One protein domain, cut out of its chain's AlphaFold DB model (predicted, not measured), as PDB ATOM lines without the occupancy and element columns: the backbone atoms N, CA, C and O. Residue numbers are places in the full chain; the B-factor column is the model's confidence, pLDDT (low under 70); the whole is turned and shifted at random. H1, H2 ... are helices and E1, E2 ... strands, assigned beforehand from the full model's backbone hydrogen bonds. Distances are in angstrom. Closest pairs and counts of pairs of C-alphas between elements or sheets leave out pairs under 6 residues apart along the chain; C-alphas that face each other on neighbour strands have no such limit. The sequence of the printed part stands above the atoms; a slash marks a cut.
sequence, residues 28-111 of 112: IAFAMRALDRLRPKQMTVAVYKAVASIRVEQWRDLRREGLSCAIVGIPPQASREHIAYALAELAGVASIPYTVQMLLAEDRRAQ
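What this domain is: This is residues 28 to 111 of the 112 residues of an uncharacterized protein of Chondromyces apiculatus DSM 436 (UniProt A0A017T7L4). A three-stranded sheet has helices H1 and H2 over one face and its other face bare; H3 packs on H2, off the sheet. The printed part has 84 residues, with H1 E1 E2 E3 H2 H3 along the chain. The sheet, E1 E3 E2, is mixed, as is the class, helices and strands. The whole is compact, radius of gyration of the C-alphas 12.7 A, spanning 40 by 29 by 19 A.

How they stand to each other: H1, residues 28 to 38, is on the sheet. E1, residues 43 to 49, is parallel to E3, residues 68 to 74, with N 46 and O 70 2.9 A apart. E2, residues 55 to 60, and E3 form an antiparallel hairpin, with N 57 and O 71 2.9 A apart. H2, residues 80 to 90, is on the same face as H1 and touches it; the closest C-alphas, of Ala 31 and Ile 83, are 6.8 A apart. H3, residues 96 to 111, touches H2 at a steep tilt of 46 degrees, closest at the C-alphas of Ala 84 and Val 100, 5.5 A. In H1, H2 and H3 every O i to N i+4 pair is within hydrogen-bond range.

Where its parts are: H1 begins at C-alpha 28 (80.865, 40.672, 3.584); H3, 22.8 A long, ends at C-alpha 111 (68.835, 37.615, 12.042).

The domain as a whole: The printed part has no cut and no long link; residues 64 to 65 are under 70 in pLDDT.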
ATOM      1  N   ILE A  28      79.597  40.306   2.945       92.75
ATOM      2  CA  ILE A  28      80.865  40.672   3.584       92.75
ATOM      3  C   ILE A  28      80.689  40.619   5.096       92.75
ATOM      4  O   ILE A  28      81.508  40.013   5.781       92.75
ATOM      5  N   ALA A  29      79.589  41.165   5.618       91.38
ATOM      6  CA  ALA A  29      79.294  41.084   7.042       91.38
ATOM      7  C   ALA A  29      79.142  39.626   7.511       91.38
ATOM      8  O   ALA A  29      79.666  39.269   8.564       91.38
ATOM      9  N   PHE A  30      78.484  38.769   6.721       93.44
ATOM     10  CA  PHE A  30      78.416  37.330   6.988       93.44
ATOM     11  C   PHE A  30      79.809  36.691   7.042       93.44
ATOM     12  O   PHE A  30      80.128  35.997   8.007       93.44
ATOM     13  N   ALA A  31      80.658  36.958   6.048       94.00
ATOM     14  CA  ALA A  31      82.010  36.411   5.994       94.00
ATOM     15  C   ALA A  31      82.876  36.852   7.181       94.00
ATOM     16  O   ALA A  31      83.570  36.027   7.773       94.00
ATOM     17  N   MET A  32      82.795  38.127   7.569       93.88
ATOM     18  CA  MET A  32      83.503  38.651   8.738       93.88
ATOM     19  C   MET A  32      83.046  37.954  10.024       93.88
ATOM     20  O   MET A  32      83.883  37.442  10.766       93.88
ATOM     21  N   ARG A  33      81.729  37.812  10.242       93.56
ATOM     22  CA  ARG A  33      81.195  37.056  11.392       93.56
ATOM     23  C   ARG A  33      81.655  35.599  11.388       93.56
ATOM     24  O   ARG A  33      81.974  35.054  12.442       93.56
ATOM     25  N   ALA A  34      81.685  34.958  10.223       93.38
ATOM     26  CA  ALA A  34      82.152  33.585  10.102       93.38
ATOM     27  C   ALA A  34      83.637  33.459  10.476       93.38
ATOM     28  O   ALA A  34      83.995  32.574  11.252       93.38
ATOM     29  N   LEU A  35      84.488  34.373  10.004       92.00
ATOM     30  CA  LEU A  35      85.908  34.419  10.363       92.00
ATOM     31  C   LEU A  35      86.127  34.647  11.863       92.00
ATOM     32  O   LEU A  35      86.957  33.960  12.464       92.00
ATOM     33  N   ASP A  36      85.336  35.521  12.487       91.69
ATOM     34  CA  ASP A  36      85.387  35.764  13.935       91.69
ATOM     35  C   ASP A  36      85.078  34.507  14.760       91.69
ATOM     36  O   ASP A  36      85.574  34.350  15.882       91.69
ATOM     37  N   ARG A  37      84.260  33.595  14.216       90.38
ATOM     38  CA  ARG A  37      83.948  32.303  14.844       90.38
ATOM     39  C   ARG A  37      84.988  31.235  14.539       90.38
ATOM     40  O   ARG A  37      85.361  30.498  15.446       90.38
ATOM     41  N   LEU A  38      85.472  31.173  13.302       89.00
ATOM     42  CA  LEU A  38      86.497  30.214  12.883       89.00
ATOM     43  C   LEU A  38      87.845  30.463  13.572       89.00
ATOM     44  O   LEU A  38      88.575  29.509  13.828       89.00
ATOM     45  N   ARG A  39      88.165  31.725  13.890       87.56
ATOM     46  CA  ARG A  39      89.404  32.152  14.567       87.56
ATOM     47  C   ARG A  39      90.665  31.449  14.039       87.56
ATOM     48  O   ARG A  39      91.340  30.745  14.798       87.56
ATOM     49  N   PRO A  40      91.013  31.629  12.755       83.56
ATOM     50  CA  PRO A  40      92.210  31.021  12.186       83.56
ATOM     51  C   PRO A  40      93.477  31.521  12.911       83.56
ATOM     52  O   PRO A  40      93.877  32.673  12.787       83.56
ATOM     53  N   LYS A  41      94.111  30.652  13.713       79.31
ATOM     54  CA  LYS A  41      95.146  31.047  14.695       79.31
ATOM     55  C   LYS A  41      96.464  31.544  14.094       79.31
ATOM     56  O   LYS A  41      97.178  32.288  14.754       79.31
ATOM     57  N   GLN A  42      96.814  31.090  12.894       82.31
ATOM     58  CA  GLN A  42      98.104  31.370  12.243       82.31
ATOM     59  C   GLN A  42      97.925  32.004  10.861       82.31
ATOM     60  O   GLN A  42      98.842  31.982  10.045       82.31
ATOM     61  N   MET A  43      96.740  32.550  10.581       86.50
ATOM     62  CA  MET A  43      96.412  33.066   9.261       86.50
ATOM     63  C   MET A  43      95.643  34.377   9.342       86.50
ATOM     64  O   MET A  43      94.631  34.473  10.033       86.50
ATOM     65  N   THR A  44      96.101  35.372   8.588       88.25
ATOM     66  CA  THR A  44      95.364  36.626   8.385       88.25
ATOM     67  C   THR A  44      94.496  36.500   7.142       88.25
ATOM     68  O   THR A  44      95.000  36.135   6.083       88.25
ATOM     69  N   VAL A  45      93.205  36.817   7.250       90.19
ATOM     70  CA  VAL A  45      92.268  36.747   6.122       90.19
ATOM     71  C   VAL A  45      91.722  38.136   5.817       90.19
ATOM     72  O   VAL A  45      91.152  38.784   6.691       90.19
ATOM     73  N   ALA A  46      91.876  38.582   4.574       91.00
ATOM     74  CA  ALA A  46      91.238  39.784   4.052       91.00
ATOM     75  C   ALA A  46      90.055  39.399   3.156       91.00
ATOM     76  O   ALA A  46      90.171  38.503   2.321       91.00
ATOM     77  N   VAL A  47      88.926  40.091   3.305       93.06
ATOM     78  CA  VAL A  47      87.709  39.837   2.524       93.06
ATOM     79  C   VAL A  47      87.364  41.071   1.699       93.06
ATOM     80  O   VAL A  47      87.373  42.188   2.213       93.06
ATOM     81  N   TYR A  48      87.042  40.881   0.421       91.88
ATOM     82  CA  TYR A  48      86.637  41.959  -0.482       91.88
ATOM     83  C   TYR A  48      85.507  41.518  -1.420       91.88
ATOM     84  O   TYR A  48      85.237  40.328  -1.596       91.88
ATOM     85  N   LYS A  49      84.829  42.490  -2.036       91.38
ATOM     86  CA  LYS A  49      83.787  42.223  -3.036       91.38
ATOM     87  C   LYS A  49      84.430  41.801  -4.359       91.38
ATOM     88  O   LYS A  49      85.211  42.557  -4.930       91.38
ATOM     89  N   ALA A  50      84.072  40.623  -4.860       89.88
ATOM     90  CA  ALA A  50      84.465  40.141  -6.181       89.88
ATOM     91  C   ALA A  50      83.353  40.370  -7.215       89.88
ATOM     92  O   ALA A  50      82.205  40.639  -6.873       89.88
ATOM     93  N   VAL A  51      83.697  40.250  -8.499       84.06
ATOM     94  CA  VAL A  51      82.765  40.541  -9.601       84.06
ATOM     95  C   VAL A  51      81.939  39.318 -10.012       84.06
ATOM     96  O   VAL A  51      80.753  39.455 -10.289       84.06
ATOM     97  N   ALA A  52      82.538  38.123 -10.066       80.50
ATOM     98  CA  ALA A  52      81.917  36.984 -10.762       80.50
ATOM     99  C   ALA A  52      81.979  35.637 -10.029       80.50
ATOM    100  O   ALA A  52      81.083  34.814 -10.188       80.50
ATOM    101  N   SER A  53      83.018  35.375  -9.239       84.06
ATOM    102  CA  SER A  53      83.184  34.090  -8.555       84.06
ATOM    103  C   SER A  53      83.834  34.283  -7.196       84.06
ATOM    104  O   SER A  53      84.520  35.287  -6.980       84.06
ATOM    105  N   ILE A  54      83.646  33.308  -6.302       86.88
ATOM    106  CA  ILE A  54      84.486  33.219  -5.111       86.88
ATOM    107  C   ILE A  54      85.927  33.012  -5.581       86.88
ATOM    108  O   ILE A  54      86.181  32.241  -6.511       86.88
ATOM    109  N   ARG A  55      86.858  33.757  -4.988       88.62
ATOM    110  CA  ARG A  55      88.297  33.605  -5.220       88.62
ATOM    111  C   ARG A  55      89.000  33.517  -3.885       88.62
ATOM    112  O   ARG A  55      88.746  34.357  -3.030       88.62
ATOM    113  N   VAL A  56      89.869  32.529  -3.730       88.69
ATOM    114  CA  VAL A  56      90.697  32.359  -2.540       88.69
ATOM    115  C   VAL A  56      92.140  32.308  -3.002       88.69
ATOM    116  O   VAL A  56      92.524  31.415  -3.751       88.69
ATOM    117  N   GLU A  57      92.925  33.284  -2.574       87.56
ATOM    118  CA  GLU A  57      94.360  33.332  -2.826       87.56
ATOM    119  C   GLU A  57      95.069  33.247  -1.483       87.56
ATOM    120  O   GLU A  57      94.778  34.030  -0.582       87.56
ATOM    121  N   GLN A  58      95.975  32.282  -1.336       87.94
ATOM    122  CA  GLN A  58      96.734  32.061  -0.110       87.94
ATOM    123  C   GLN A  58      98.219  32.206  -0.396       87.94
ATOM    124  O   GLN A  58      98.723  31.724  -1.411       87.94
ATOM    125  N   TRP A  59      98.942  32.820   0.529       84.31
ATOM    126  CA  TRP A  59     100.392  32.882   0.470       84.31
ATOM    127  C   TRP A  59     100.992  32.818   1.870       84.31
ATOM    128  O   TRP A  59     100.335  33.061   2.885       84.31
ATOM    129  N   ARG A  60     102.270  32.452   1.933       83.75
ATOM    130  CA  ARG A  60     103.033  32.449   3.183       83.75
ATOM    131  C   ARG A  60     103.633  33.829   3.402       83.75
ATOM    132  O   ARG A  60     104.153  34.424   2.457       83.75
ATOM    133  N   ASP A  61     103.578  34.325   4.633       77.44
ATOM    134  CA  ASP A  61     104.302  35.538   4.986       77.44
ATOM    135  C   ASP A  61     105.801  35.216   5.035       77.44
ATOM    136  O   ASP A  61     106.291  34.535   5.933       77.44
ATOM    137  N   LEU A  62     106.544  35.691   4.036       73.50
ATOM    138  CA  LEU A  62     107.994  35.506   3.965       73.50
ATOM    139  C   LEU A  62     108.745  36.345   5.013       73.50
ATOM    140  O   LEU A  62     109.934  36.124   5.222       73.50
ATOM    141  N   ARG A  63     108.086  37.325   5.652       75.12
ATOM    142  CA  ARG A  63     108.682  38.185   6.686       75.12
ATOM    143  C   ARG A  63     108.478  37.647   8.101       75.12
ATOM    144  O   ARG A  63     109.213  38.052   8.998       75.12
ATOM    145  N   ARG A  64     107.484  36.781   8.320       69.62
ATOM    146  CA  ARG A  64     107.181  36.173   9.621       69.62
ATOM    147  C   ARG A  64     106.949  34.680   9.448       69.62
ATOM    148  O   ARG A  64     105.889  34.251   9.000       69.62
ATOM    149  N   GLU A  65     107.946  33.892   9.835       68.50
ATOM    150  CA  GLU A  65     107.842  32.435   9.807       68.50
ATOM    151  C   GLU A  65     106.641  31.960  10.640       68.50
ATOM    152  O   GLU A  65     106.440  32.387  11.778       68.50
ATOM    153  N   GLY A  66     105.819  31.090  10.050       70.25
ATOM    154  CA  GLY A  66     104.648  30.506  10.707       70.25
ATOM    155  C   GLY A  66     103.340  31.291  10.573       70.25
ATOM    156  O   GLY A  66     102.328  30.825  11.086       70.25
ATOM    157  N   LEU A  67     103.317  32.434   9.875       78.62
ATOM    158  CA  LEU A  67     102.074  33.133   9.533       78.62
ATOM    159  C   LEU A  67     101.739  32.968   8.045       78.62
ATOM    160  O   LEU A  67     102.578  33.167   7.166       78.62
ATOM    161  N   SER A  68     100.492  32.613   7.750       85.12
ATOM    162  CA  SER A  68      99.940  32.649   6.398       85.12
ATOM    163  C   SER A  68      98.992  33.832   6.227       85.12
ATOM    164  O   SER A  68      98.465  34.405   7.181       85.12
ATOM    165  N   CYS A  69      98.803  34.243   4.985       88.31
ATOM    166  CA  CYS A  69      97.848  35.269   4.612       88.31
ATOM    167  C   CYS A  69      96.939  34.719   3.520       88.31
ATOM    168  O   CYS A  69      97.367  33.916   2.690       88.31
ATOM    169  N   ALA A  70      95.689  35.162   3.526       90.19
ATOM    170  CA  ALA A  70      94.731  34.815   2.501       90.19
ATOM    171  C   ALA A  70      93.849  36.006   2.135       90.19
ATOM    172  O   ALA A  70      93.481  36.820   2.983       90.19
ATOM    173  N   ILE A  71      93.480  36.078   0.863       91.19
ATOM    174  CA  ILE A  71      92.516  37.028   0.325       91.19
ATOM    175  C   ILE A  71      91.325  36.244  -0.215       91.19
ATOM    176  O   ILE A  71      91.488  35.326  -1.020       91.19
ATOM    177  N   VAL A  72      90.124  36.629   0.216       92.06
ATOM    178  CA  VAL A  72      88.856  36.033  -0.209       92.06
ATOM    179  C   VAL A  72      88.003  37.076  -0.915       92.06
ATOM    180  O   VAL A  72      87.548  38.051  -0.317       92.06
ATOM    181  N   GLY A  73      87.773  36.862  -2.205       93.25
ATOM    182  CA  GLY A  73      86.843  37.644  -3.007       93.25
ATOM    183  C   GLY A  73      85.462  37.008  -2.982       93.25
ATOM    184  O   GLY A  73      85.333  35.843  -3.349       93.25
ATOM    185  N   ILE A  74      84.431  37.756  -2.584       92.00
ATOM    186  CA  ILE A  74      83.051  37.262  -2.490       92.00
ATOM    187  C   ILE A  74      82.171  37.974  -3.523       92.00
ATOM    188  O   ILE A  74      82.021  39.197  -3.442       92.00
ATOM    189  N   PRO A  75      81.598  37.254  -4.504       90.69
ATOM    190  CA  PRO A  75      80.754  37.852  -5.525       90.69
ATOM    191  C   PRO A  75      79.333  38.109  -4.997       90.69
ATOM    192  O   PRO A  75      78.883  37.424  -4.072       90.69
ATOM    193  N   PRO A  76      78.589  39.053  -5.597       85.62
ATOM    194  CA  PRO A  76      77.258  39.439  -5.129       85.62
ATOM    195  C   PRO A  76      76.203  38.331  -5.249       85.62
ATOM    196  O   PRO A  76      75.152  38.445  -4.643       85.62
ATOM    197  N   GLN A  77      76.455  37.268  -6.009       83.88
ATOM    198  CA  GLN A  77      75.558  36.119  -6.159       83.88
ATOM    199  C   GLN A  77      75.872  34.955  -5.212       83.88
ATOM    200  O   GLN A  77      75.099  34.004  -5.166       83.88
ATOM    201  N   ALA A  78      76.987  34.998  -4.469       87.94
ATOM    202  CA  ALA A  78      77.381  33.883  -3.610       87.94
ATOM    203  C   ALA A  78      76.361  33.646  -2.487       87.94
ATOM    204  O   ALA A  78      75.934  34.600  -1.832       87.94
ATOM    205  N   SER A  79      76.014  32.381  -2.248       89.06
ATOM    206  CA  SER A  79      75.175  31.987  -1.116       89.06
ATOM    207  C   SER A  79      75.955  31.969   0.193       89.06
ATOM    208  O   SER A  79      77.187  31.860   0.206       89.06
ATOM    209  N   ARG A  80      75.229  32.009   1.318       90.75
ATOM    210  CA  ARG A  80      75.817  31.833   2.657       90.75
ATOM    211  C   ARG A  80      76.577  30.516   2.772       90.75
ATOM    212  O   ARG A  80      77.671  30.487   3.321       90.75
ATOM    213  N   GLU A  81      76.011  29.438   2.231       90.69
ATOM    214  CA  GLU A  81      76.619  28.108   2.276       90.69
ATOM    215  C   GLU A  81      77.936  28.071   1.502       90.69
ATOM    216  O   GLU A  81      78.939  27.582   2.017       90.69
ATOM    217  N   HIS A  82      77.966  28.665   0.306       89.50
ATOM    218  CA  HIS A  82      79.167  28.688  -0.523       89.50
ATOM    219  C   HIS A  82      80.286  29.510   0.135       89.50
ATOM    220  O   HIS A  82      81.446  29.100   0.128       89.50
ATOM    221  N   ILE A  83      79.935  30.640   0.763       91.19
ATOM    222  CA  ILE A  83      80.879  31.451   1.543       91.19
ATOM    223  C   ILE A  83      81.368  30.671   2.773       91.19
ATOM    224  O   ILE A  83      82.570  30.607   3.014       91.19
ATOM    225  N   ALA A  84      80.465  30.054   3.540       93.00
ATOM    226  CA  ALA A  84      80.814  29.300   4.742       93.00
ATOM    227  C   ALA A  84      81.745  28.125   4.432       93.00
ATOM    228  O   ALA A  84      82.705  27.900   5.167       93.00
ATOM    229  N   TYR A  85      81.484  27.403   3.339       92.06
ATOM    230  CA  TYR A  85      82.325  26.297   2.895       92.06
ATOM    231  C   TYR A  85      83.736  26.781   2.560       92.06
ATOM    232  O   TYR A  85      84.700  26.274   3.125       92.06
ATOM    233  N   ALA A  86      83.849  27.821   1.724       91.06
ATOM    234  CA  ALA A  86      85.138  28.383   1.335       91.06
ATOM    235  C   ALA A  86      85.948  28.873   2.548       91.06
ATOM    236  O   ALA A  86      87.155  28.654   2.621       91.06
ATOM    237  N   LEU A  87      85.294  29.510   3.525       91.44
ATOM    238  CA  LEU A  87      85.959  29.990   4.738       91.44
ATOM    239  C   LEU A  87      86.358  28.853   5.686       91.44
ATOM    240  O   LEU A  87      87.432  28.917   6.280       91.44
ATOM    241  N   ALA A  88      85.526  27.819   5.833       90.38
ATOM    242  CA  ALA A  88      85.843  26.650   6.651       90.38
ATOM    243  C   ALA A  88      87.023  25.860   6.063       90.38
ATOM    244  O   ALA A  88      87.939  25.489   6.798       90.38
ATOM    245  N   GLU A  89      87.026  25.659   4.745       87.62
ATOM    246  CA  GLU A  89      88.132  25.041   4.017       87.62
ATOM    247  C   GLU A  89      89.421  25.857   4.179       87.62
ATOM    248  O   GLU A  89      90.444  25.319   4.597       87.62
ATOM    249  N   LEU A  90      89.345  27.174   3.961       87.62
ATOM    250  CA  LEU A  90      90.465  28.095   4.151       87.62
ATOM    251  C   LEU A  90      91.019  28.037   5.585       87.62
ATOM    252  O   LEU A  90      92.229  27.975   5.776       87.62
ATOM    253  N   ALA A  91      90.151  28.027   6.598       86.69
ATOM    254  CA  ALA A  91      90.552  27.952   8.003       86.69
ATOM    255  C   ALA A  91      91.152  26.590   8.411       86.69
ATOM    256  O   ALA A  91      91.646  26.470   9.534       86.69
ATOM    257  N   GLY A  92      91.120  25.578   7.536       84.12
ATOM    258  CA  GLY A  92      91.705  24.261   7.790       84.12
ATOM    259  C   GLY A  92      91.009  23.495   8.915       84.12
ATOM    260  O   GLY A  92      91.658  22.763   9.663       84.12
ATOM    261  N   VAL A  93      89.697  23.694   9.094       81.88
ATOM    262  CA  VAL A  93      88.949  23.017  10.163       81.88
ATOM    263  C   VAL A  93      88.856  21.511   9.910       81.88
ATOM    264  O   VAL A  93      88.675  21.062   8.782       81.88
ATOM    265  N   ALA A  94      88.915  20.716  10.981       74.94
ATOM    266  CA  ALA A  94      88.929  19.253  10.887       74.94
ATOM    267  C   ALA A  94      87.625  18.647  10.323       74.94
ATOM    268  O   ALA A  94      87.654  17.572   9.731       74.94
ATOM    269  N   SER A  95      86.480  19.317  10.510       86.00
ATOM    270  CA  SER A  95      85.177  18.883   9.984       86.00
ATOM    271  C   SER A  95      84.444  20.048   9.330       86.00
ATOM    272  O   SER A  95      83.774  20.851   9.991       86.00
ATOM    273  N   ILE A  96      84.583  20.144   8.009       84.88
ATOM    274  CA  ILE A  96      83.966  21.202   7.204       84.88
ATOM    275  C   ILE A  96      82.428  21.142   7.273       84.88
ATOM    276  O   ILE A  96      81.834  22.171   7.588       84.88
ATOM    277  N   PRO A  97      81.746  19.988   7.087       86.94
ATOM    278  CA  PRO A  97      80.279  19.959   7.044       86.94
ATOM    279  C   PRO A  97      79.617  20.431   8.342       86.94
ATOM    280  O   PRO A  97      78.655  21.197   8.305       86.94
ATOM    281  N   TYR A  98      80.154  20.019   9.496       86.00
ATOM    282  CA  TYR A  98      79.650  20.460  10.798       86.00
ATOM    283  C   TYR A  98      79.851  21.965  10.993       86.00
ATOM    284  O   TYR A  98      78.939  22.675  11.412       86.00
ATOM    285  N   THR A  99      81.036  22.461  10.635       89.06
ATOM    286  CA  THR A  99      81.379  23.879  10.762       89.06
ATOM    287  C   THR A  99      80.483  24.746   9.883       89.06
ATOM    288  O   THR A  99      79.977  25.763  10.347       89.06
ATOM    289  N   VAL A 100      80.214  24.321   8.647       90.44
ATOM    290  CA  VAL A 100      79.287  25.014   7.744       90.44
ATOM    291  C   VAL A 100      77.887  25.080   8.351       90.44
ATOM    292  O   VAL A 100      77.323  26.166   8.451       90.44
ATOM    293  N   GLN A 101      77.343  23.958   8.833       91.81
ATOM    294  CA  GLN A 101      76.021  23.952   9.470       91.81
ATOM    295  C   GLN A 101      75.961  24.860  10.701       91.81
ATOM    296  O   GLN A 101      74.988  25.595  10.875       91.81
ATOM    297  N   MET A 102      77.005  24.846  11.530       92.62
ATOM    298  CA  MET A 102      77.118  25.724  12.692       92.62
ATOM    299  C   MET A 102      77.117  27.202  12.276       92.62
ATOM    300  O   MET A 102      76.350  27.986  12.830       92.62
ATOM    301  N   LEU A 103      77.924  27.586  11.281       91.19
ATOM    302  CA  LEU A 103      77.990  28.962  10.775       91.19
ATOM    303  C   LEU A 103      76.641  29.439  10.219       91.19
ATOM    304  O   LEU A 103      76.223  30.562  10.493       91.19
ATOM    305  N   LEU A 104      75.935  28.575   9.486       92.25
ATOM    306  CA  LEU A 104      74.606  28.875   8.950       92.25
ATOM    307  C   LEU A 104      73.545  28.996  10.053       92.25
ATOM    308  O   LEU A 104      72.680  29.869   9.989       92.25
ATOM    309  N   ALA A 105      73.596  28.134  11.072       90.38
ATOM    310  CA  ALA A 105      72.669  28.182  12.199       90.38
ATOM    311  C   ALA A 105      72.861  29.448  13.048       90.38
ATOM    312  O   ALA A 105      71.880  30.066  13.458       90.38
ATOM    313  N   GLU A 106      74.109  29.850  13.286       88.94
ATOM    314  CA  GLU A 106      74.440  31.069  14.028       88.94
ATOM    315  C   GLU A 106      74.024  32.334  13.275       88.94
ATOM    316  O   GLU A 106      73.483  33.255  13.883       88.94
ATOM    317  N   ASP A 107      74.213  32.379  11.956       88.06
ATOM    318  CA  ASP A 107      73.757  33.518  11.156       88.06
ATOM    319  C   ASP A 107      72.231  33.659  11.174       88.06
ATOM    320  O   ASP A 107      71.719  34.767  11.319       88.06
ATOM    321  N   ARG A 108      71.504  32.535  11.133       87.31
ATOM    322  CA  ARG A 108      70.043  32.530  11.279       87.31
ATOM    323  C   ARG A 108      69.601  33.055  12.648       87.31
ATOM    324  O   ARG A 108      68.620  33.781  12.725       87.31
ATOM    325  N   ARG A 109      70.327  32.717  13.722       85.81
ATOM    326  CA  ARG A 109      70.069  33.245  15.075       85.81
ATOM    327  C   ARG A 109      70.351  34.740  15.188       85.81
ATOM    328  O   ARG A 109      69.663  35.412  15.936       85.81
ATOM    329  N   ALA A 110      71.352  35.247  14.474       79.50
ATOM    330  CA  ALA A 110      71.698  36.668  14.483       79.50
ATOM    331  C   ALA A 110      70.713  37.549  13.686       79.50
ATOM    332  O   ALA A 110      70.793  38.771  13.779       79.50
ATOM    333  N   GLN A 111      69.837  36.941  12.880       72.25
ATOM    334  CA  GLN A 111      68.835  37.615  12.042       72.25
ATOM    335  C   GLN A 111      67.407  37.546  12.607       72.25
ATOM    336  O   GLN A 111      66.526  38.211  12.065       72.25
TER     337      GLN A 111